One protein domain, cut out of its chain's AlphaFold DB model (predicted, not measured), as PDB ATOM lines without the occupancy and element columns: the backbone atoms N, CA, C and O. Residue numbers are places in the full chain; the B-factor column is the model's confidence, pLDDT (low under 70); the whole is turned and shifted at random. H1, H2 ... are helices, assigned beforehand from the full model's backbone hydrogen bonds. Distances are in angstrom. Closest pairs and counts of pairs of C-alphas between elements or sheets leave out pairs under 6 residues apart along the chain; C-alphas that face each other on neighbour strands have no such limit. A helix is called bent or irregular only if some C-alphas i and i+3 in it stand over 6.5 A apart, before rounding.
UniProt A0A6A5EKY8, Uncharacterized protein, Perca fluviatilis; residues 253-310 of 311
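This is residues 253 to 310 of the 311 residues of an uncharacterized protein of Perca fluviatilis (UniProt A0A6A5EKY8). A long bent helix, H1, crosses one face of a hairpin made of two nearly antiparallel helices, H2 and H3, which lie side by side. The second arm of H1, H1b, packs slantwise over both H2 and H3, while the first arm, H1a, packs on H3 and is away from H2. The printed part has 58 residues with three named helices, H1, H2 and H3 in chain order, no named strand, and the class all helix. The whole is compact, with a radius of gyration of the C-alphas of 11.0 A, and its outline is elongated, spanning 34 by 22 by 15 A.

H1, residues 253 to 273, was assigned as one helix by its hydrogen bonds but is bent: C-alphas 262 and 265 are 7.4 A apart. Its arm H1a, residues 253 to 262, measures 14.1 A and begins at C-alpha 253 at (351.573, 313.170, 405.820). Its arm H1b, residues 265 to 273, measures 12.7 A. H2, residues 276 to 288, measures 18.8 A. H3, residues 294 to 309, measures 22.5 A and ends at C-alpha 309 at (342.171, 295.823, 395.665).

H1a and H1b stand at a steep tilt of 57 degrees. H1b touches H2, opposite ways at a steep tilt of 48 degrees; their closest C-alphas, Phe 271 and Leu 282, are 6.0 A apart. H1b touches H3, with residues 301 to 308 of H3 alone, the same way at a steep tilt of 44 degrees; the closest C-alphas, Leu 267 and Cys 301, are 6.7 A apart. H2 and H3 form a helical hairpin and touch, opposite ways at a shallow tilt of 8 degrees, closest at the C-alphas of Leu 282 and Gly 304, 6.2 A. H1a touches residues 294 to 301 of H3 alone, about perpendicular at 80 degrees, closest at the C-alphas of Leu 260 and Arg 298, 6.8 A. H1a and H2 are apart. The helix packing is mostly crossed, with 1 of 4 touching pairs at a shallow tilt. In H1a, H1b, H2 and H3 every O i to N i+4 pair is within hydrogen-bond range.

The two C-alphas farthest apart, those of Glu 254 and Gly 276, are 34.4 A apart. The printed part has no cut, and the links H1 to H2 and H2 to H3 are tight. The mean pLDDT of the printed part is 89.8; residues 290 and 310 are under 70.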
ATOM      1  N   GLN A 253     351.070 314.375 405.161       89.06
ATOM      2  CA  GLN A 253     351.573 313.170 405.820       89.06
ATOM      3  C   GLN A 253     350.885 312.934 407.164       89.06
ATOM      4  O   GLN A 253     350.396 311.834 407.396       89.06
ATOM      5  N   GLU A 254     350.789 313.958 408.014       89.38
ATOM      6  CA  GLU A 254     350.139 313.826 409.328       89.38
ATOM      7  C   GLU A 254     348.667 313.449 409.164       89.38
ATOM      8  O   GLU A 254     348.231 312.446 409.714       89.38
ATOM      9  N   ASN A 255     347.921 314.161 408.309       89.62
ATOM     10  CA  ASN A 255     346.500 313.863 408.112       89.62
ATOM     11  C   ASN A 255     346.284 312.476 407.501       89.62
ATOM     12  O   ASN A 255     345.314 311.804 407.842       89.62
ATOM     13  N   PHE A 256     347.166 312.043 406.598       92.50
ATOM     14  CA  PHE A 256     347.091 310.707 406.023       92.50
ATOM     15  C   PHE A 256     347.324 309.625 407.078       92.50
ATOM     16  O   PHE A 256     346.552 308.672 407.149       92.50
ATOM     17  N   PHE A 257     348.370 309.765 407.894       92.06
ATOM     18  CA  PHE A 257     348.703 308.770 408.905       92.06
ATOM     19  C   PHE A 257     347.714 308.756 410.069       92.06
ATOM     20  O   PHE A 257     347.351 307.671 410.510       92.06
ATOM     21  N   ASP A 258     347.212 309.912 410.503       92.19
ATOM     22  CA  ASP A 258     346.183 309.998 411.542       92.19
ATOM     23  C   ASP A 258     344.893 309.288 411.104       92.19
ATOM     24  O   ASP A 258     344.309 308.502 411.855       92.19
ATOM     25  N   GLU A 259     344.454 309.508 409.860       93.50
ATOM     26  CA  GLU A 259     343.281 308.815 409.323       93.50
ATOM     27  C   GLU A 259     343.565 307.327 409.074       93.50
ATOM     28  O   GLU A 259     342.713 306.484 409.364       93.50
ATOM     29  N   LEU A 260     344.763 306.963 408.604       94.19
ATOM     30  CA  LEU A 260     345.149 305.561 408.450       94.19
ATOM     31  C   LEU A 260     345.111 304.828 409.797       94.19
ATOM     32  O   LEU A 260     344.532 303.745 409.877       94.19
ATOM     33  N   ASP A 261     345.649 305.421 410.859       93.38
ATOM     34  CA  ASP A 261     345.622 304.856 412.211       93.38
ATOM     35  C   ASP A 261     344.187 304.691 412.710       93.38
ATOM     36  O   ASP A 261     343.798 303.620 413.181       93.38
ATOM     37  N   ARG A 262     343.361 305.723 412.521       95.12
ATOM     38  CA  ARG A 262     341.938 305.697 412.866       95.12
ATOM     39  C   ARG A 262     341.185 304.561 412.169       95.12
ATOM     40  O   ARG A 262     340.306 303.945 412.778       95.12
ATOM     41  N   PHE A 263     341.494 304.276 410.903       94.69
ATOM     42  CA  PHE A 263     340.835 303.215 410.132       94.69
ATOM     43  C   PHE A 263     341.497 301.839 410.250       94.69
ATOM     44  O   PHE A 263     340.854 300.840 409.906       94.69
ATOM     45  N   SER A 264     342.724 301.758 410.762       94.31
ATOM     46  CA  SER A 264     343.513 300.522 410.828       94.31
ATOM     47  C   SER A 264     342.753 299.341 411.453       94.31
ATOM     48  O   SER A 264     342.685 298.293 410.806       94.31
ATOM     49  N   PRO A 265     342.060 299.472 412.608       93.25
ATOM     50  CA  PRO A 265     341.315 298.350 413.190       93.25
ATOM     51  C   PRO A 265     340.241 297.781 412.248       93.25
ATOM     52  O   PRO A 265     340.099 296.566 412.101       93.25
ATOM     53  N   ARG A 266     339.517 298.661 411.541       95.50
ATOM     54  CA  ARG A 266     338.463 298.264 410.592       95.50
ATOM     55  C   ARG A 266     339.040 297.592 409.348       95.50
ATOM     56  O   ARG A 266     338.438 296.649 408.837       95.50
ATOM     57  N   LEU A 267     340.188 298.071 408.864       94.38
ATOM     58  CA  LEU A 267     340.903 297.465 407.739       94.38
ATOM     59  C   LEU A 267     341.393 296.058 408.093       94.38
ATOM     60  O   LEU A 267     341.173 295.124 407.327       94.38
ATOM     61  N   MET A 268     341.965 295.873 409.282       92.06
ATOM     62  CA  MET A 268     342.417 294.559 409.751       92.06
ATOM     63  C   MET A 268     341.261 293.559 409.877       92.06
ATOM     64  O   MET A 268     341.386 292.405 409.459       92.06
ATOM     65  N   ASP A 269     340.106 293.999 410.380       93.94
ATOM     66  CA  ASP A 269     338.902 293.166 410.419       93.94
ATOM     67  C   ASP A 269     338.391 292.806 409.018       93.94
ATOM     68  O   ASP A 269     337.955 291.673 408.790       93.94
ATOM     69  N   LEU A 270     338.462 293.738 408.063       94.12
ATOM     70  CA  LEU A 270     338.135 293.474 406.662       94.12
ATOM     71  C   LEU A 270     339.086 292.432 406.059       94.12
ATOM     72  O   LEU A 270     338.632 291.511 405.375       94.12
ATOM     73  N   PHE A 271     340.388 292.541 406.329       94.00
ATOM     74  CA  PHE A 271     341.389 291.590 405.850       94.00
ATOM     75  C   PHE A 271     341.152 290.189 406.413       94.00
ATOM     76  O   PHE A 271     341.151 289.228 405.646       94.00
ATOM     77  N   ARG A 272     340.837 290.068 407.712       92.81
ATOM     78  CA  ARG A 272     340.528 288.781 408.363       92.81
ATOM     79  C   ARG A 272     339.293 288.094 407.770       92.81
ATOM     80  O   ARG A 272     339.208 286.870 407.763       92.81
ATOM     81  N   LYS A 273     338.324 288.872 407.278       93.69
ATOM     82  CA  LYS A 273     337.090 288.353 406.662       93.69
ATOM     83  C   LYS A 273     337.274 287.925 405.202       93.69
ATOM     84  O   LYS A 273     336.410 287.220 404.673       93.69
ATOM     85  N   LYS A 274     338.354 288.342 404.530       91.56
ATOM     86  CA  LYS A 274     338.610 287.999 403.123       91.56
ATOM     87  C   LYS A 274     338.957 286.510 403.000       91.56
ATOM     88  O   LYS A 274     339.739 285.976 403.777       91.56
ATOM     89  N   LYS A 275     338.375 285.840 402.003       92.12
ATOM     90  CA  LYS A 275     338.586 284.410 401.716       92.12
ATOM     91  C   LYS A 275     339.312 284.213 400.378       92.12
ATOM     92  O   LYS A 275     339.550 285.176 399.650       92.12
ATOM     93  N   GLY A 276     339.638 282.962 400.050       91.56
ATOM     94  CA  GLY A 276     340.350 282.594 398.822       91.56
ATOM     95  C   GLY A 276     341.847 282.907 398.888       91.56
ATOM     96  O   GLY A 276     342.380 283.153 399.968       91.56
ATOM     97  N   LEU A 277     342.517 282.913 397.733       89.75
ATOM     98  CA  LEU A 277     343.969 283.128 397.633       89.75
ATOM     99  C   LEU A 277     344.403 284.478 398.231       89.75
ATOM    100  O   LEU A 277     345.320 284.529 399.045       89.75
ATOM    101  N   THR A 278     343.680 285.559 397.926       90.69
ATOM    102  CA  THR A 278     343.918 286.879 398.537       90.69
ATOM    103  C   THR A 278     343.722 286.848 400.054       90.69
ATOM    104  O   THR A 278     344.481 287.474 400.785       90.69
ATOM    105  N   GLY A 279     342.725 286.106 400.547       92.00
ATOM    106  CA  GLY A 279     342.503 285.924 401.983       92.00
ATOM    107  C   GLY A 279     343.650 285.186 402.676       92.00
ATOM    108  O   GLY A 279     344.049 285.577 403.767       92.00
ATOM    109  N   GLN A 280     344.225 284.169 402.028       92.69
ATOM    110  CA  GLN A 280     345.402 283.453 402.537       92.69
ATOM    111  C   GLN A 280     346.628 284.374 402.624       92.69
ATOM    112  O   GLN A 280     347.305 284.387 403.649       92.69
ATOM    113  N   LEU A 281     346.866 285.195 401.593       91.19
ATOM    114  CA  LEU A 281     347.953 286.179 401.587       91.19
ATOM    115  C   LEU A 281     347.789 287.219 402.707       91.19
ATOM    116  O   LEU A 281     348.736 287.511 403.433       91.19
ATOM    117  N   LEU A 282     346.573 287.741 402.884       92.31
ATOM    118  CA  LEU A 282     346.256 288.698 403.947       92.31
ATOM    119  C   LEU A 282     346.381 288.083 405.347       92.31
ATOM    120  O   LEU A 282     346.831 288.757 406.270       92.31
ATOM    121  N   ALA A 283     346.004 286.813 405.518       91.50
ATOM    122  CA  ALA A 283     346.158 286.105 406.785       91.50
ATOM    123  C   ALA A 283     347.637 285.916 407.156       91.50
ATOM    124  O   ALA A 283     348.000 286.104 408.317       91.50
ATOM    125  N   GLU A 284     348.492 285.597 406.181       90.62
ATOM    126  CA  GLU A 284     349.936 285.504 406.405       90.62
ATOM    127  C   GLU A 284     350.542 286.871 406.748       90.62
ATOM    128  O   GLU A 284     351.304 286.980 407.706       90.62
ATOM    129  N   LEU A 285     350.130 287.929 406.043       89.06
ATOM    130  CA  LEU A 285     350.545 289.302 406.333       89.06
ATOM    131  C   LEU A 285     350.177 289.715 407.772       89.06
ATOM    132  O   LEU A 285     351.030 290.186 408.522       89.06
ATOM    133  N   LEU A 286     348.940 289.444 408.204       89.62
ATOM    134  CA  LEU A 286     348.483 289.667 409.584       89.62
ATOM    135  C   LEU A 286     349.274 288.858 410.621       89.62
ATOM    136  O   LEU A 286     349.452 289.315 411.747       89.62
ATOM    137  N   ARG A 287     349.744 287.657 410.271       86.50
ATOM    138  CA  ARG A 287     350.524 286.797 411.173       86.50
ATOM    139  C   ARG A 287     351.956 287.303 411.368       86.50
ATOM    140  O   ARG A 287     352.537 287.073 412.433       86.50
ATOM    141  N   GLN A 288     352.531 287.940 410.348       82.06
ATOM    142  CA  GLN A 288     353.895 288.479 410.376       82.06
ATOM    143  C   GLN A 288     353.992 289.754 411.221       82.06
ATOM    144  O   GLN A 288     354.975 289.941 411.937       82.06
ATOM    145  N   THR A 289     352.950 290.584 411.226       77.38
ATOM    146  CA  THR A 289     352.895 291.805 412.039       77.38
ATOM    147  C   THR A 289     352.370 291.498 413.443       77.38
ATOM    148  O   THR A 289     351.181 291.607 413.728       77.38
ATOM    149  N   LYS A 290     353.267 291.079 414.342       68.62
ATOM    150  CA  LYS A 290     352.949 290.815 415.764       68.62
ATOM    151  C   LYS A 290     353.162 292.022 416.681       68.62
ATOM    152  O   LYS A 290     353.088 291.885 417.899       68.62
ATOM    153  N   THR A 291     353.492 293.172 416.111       75.69
ATOM    154  CA  THR A 291     353.877 294.368 416.854       75.69
ATOM    155  C   THR A 291     352.677 295.295 417.026       75.69
ATOM    156  O   THR A 291     351.747 295.307 416.220       75.69
ATOM    157  N   THR A 292     352.694 296.075 418.104       77.75
ATOM    158  CA  THR A 292     351.752 297.181 418.332       77.75
ATOM    159  C   THR A 292     352.327 298.518 417.868       77.75
ATOM    160  O   THR A 292     351.741 299.562 418.139       77.75
ATOM    161  N   GLU A 293     353.488 298.495 417.208       86.12
ATOM    162  CA  GLU A 293     354.158 299.697 416.727       86.12
ATOM    163  C   GLU A 293     353.323 300.343 415.610       86.12
ATOM    164  O   GLU A 293     353.024 299.680 414.609       86.12
ATOM    165  N   PRO A 294     352.956 301.634 415.732       85.25
ATOM    166  CA  PRO A 294     352.095 302.306 414.757       85.25
ATOM    167  C   PRO A 294     352.618 302.214 413.318       85.25
ATOM    168  O   PRO A 294     351.851 301.997 412.383       85.25
ATOM    169  N   THR A 295     353.935 302.315 413.127       88.25
ATOM    170  CA  THR A 295     354.571 302.221 411.804       88.25
ATOM    171  C   THR A 295     354.342 300.861 411.145       88.25
ATOM    172  O   THR A 295     354.017 300.802 409.960       88.25
ATOM    173  N   ASP A 296     354.446 299.772 411.906       88.81
ATOM    174  CA  ASP A 296     354.255 298.420 411.382       88.81
ATOM    175  C   ASP A 296     352.789 298.168 411.019       88.81
ATOM    176  O   ASP A 296     352.494 297.572 409.981       88.81
ATOM    177  N   ILE A 297     351.862 298.688 411.833       90.62
ATOM    178  CA  ILE A 297     350.419 298.619 411.570       90.62
ATOM    179  C   ILE A 297     350.068 299.390 410.292       90.62
ATOM    180  O   ILE A 297     349.320 298.880 409.452       90.62
ATOM    181  N   ARG A 298     350.633 300.587 410.100       93.19
ATOM    182  CA  ARG A 298     350.450 301.383 408.875       93.19
ATOM    183  C   ARG A 298     350.973 300.634 407.650       93.19
ATOM    184  O   ARG A 298     350.254 300.529 406.658       93.19
ATOM    185  N   CYS A 299     352.176 300.062 407.723       91.38
ATOM    186  CA  CYS A 299     352.755 299.249 406.647       91.38
ATOM    187  C   CYS A 299     351.869 298.049 406.293       91.38
ATOM    188  O   CYS A 299     351.555 297.844 405.118       91.38
ATOM    189  N   LEU A 300     351.406 297.307 407.305       93.12
ATOM    190  CA  LEU A 300     350.456 296.210 407.137       93.12
ATOM    191  C   LEU A 300     349.176 296.689 406.444       93.12
ATOM    192  O   LEU A 300     348.727 296.062 405.487       93.12
ATOM    193  N   CYS A 301     348.589 297.799 406.890       93.38
ATOM    194  CA  CYS A 301     347.359 298.318 406.304       93.38
ATOM    195  C   CYS A 301     347.542 298.720 404.838       93.38
ATOM    196  O   CYS A 301     346.707 298.360 404.008       93.38
ATOM    197  N   LEU A 302     348.641 299.393 404.494       93.56
ATOM    198  CA  LEU A 302     348.942 299.789 403.116       93.56
ATOM    199  C   LEU A 302     349.144 298.575 402.199       93.56
ATOM    200  O   LEU A 302     348.550 298.513 401.121       93.56
ATOM    201  N   TRP A 303     349.919 297.580 402.639       91.81
ATOM    202  CA  TRP A 303     350.111 296.335 401.889       91.81
ATOM    203  C   TRP A 303     348.817 295.531 401.770       91.81
ATOM    204  O   TRP A 303     348.500 295.005 400.703       91.81
ATOM    205  N   GLY A 304     348.041 295.468 402.850       92.75
ATOM    206  CA  GLY A 304     346.760 294.781 402.882       92.75
ATOM    207  C   GLY A 304     345.742 295.410 401.932       92.75
ATOM    208  O   GLY A 304     345.068 294.685 401.202       92.75
ATOM    209  N   ILE A 305     345.675 296.746 401.867       93.25
ATOM    210  CA  ILE A 305     344.846 297.471 400.891       93.25
ATOM    211  C   ILE A 305     345.264 297.103 399.463       93.25
ATOM    212  O   ILE A 305     344.401 296.737 398.665       93.25
ATOM    213  N   ALA A 306     346.564 297.141 399.151       90.62
ATOM    214  CA  ALA A 306     347.069 296.798 397.821       90.62
ATOM    215  C   ALA A 306     346.703 295.356 397.421       90.62
ATOM    216  O   ALA A 306     346.149 295.131 396.347       90.62
ATOM    217  N   CYS A 307     346.904 294.390 398.323       87.62
ATOM    218  CA  CYS A 307     346.515 292.996 398.099       87.62
ATOM    219  C   CYS A 307     344.995 292.838 397.926       87.62
ATOM    220  O   CYS A 307     344.535 292.039 397.112       87.62
ATOM    221  N   HIS A 308     344.198 293.582 398.697       86.50
ATOM    222  CA  HIS A 308     342.741 293.481 398.680       86.50
ATOM    223  C   HIS A 308     342.113 294.045 397.399       86.50
ATOM    224  O   HIS A 308     341.110 293.495 396.933       86.50
ATOM    225  N   LEU A 309     342.669 295.137 396.864       84.44
ATOM    226  CA  LEU A 309     342.171 295.823 395.665       84.44
ATOM    227  C   LEU A 309     342.609 295.160 394.350       84.44
ATOM    228  O   LEU A 309     342.087 295.526 393.300       84.44
ATOM    229  N   GLY A 310     343.486 294.154 394.417       68.62
ATOM    230  CA  GLY A 310     343.998 293.431 393.257       68.62
ATOM    231  C   GLY A 310     345.200 294.145 392.649       68.62
ATOM    232  O   GLY A 310     345.040 295.022 391.802       68.62
TER     233      GLY A 310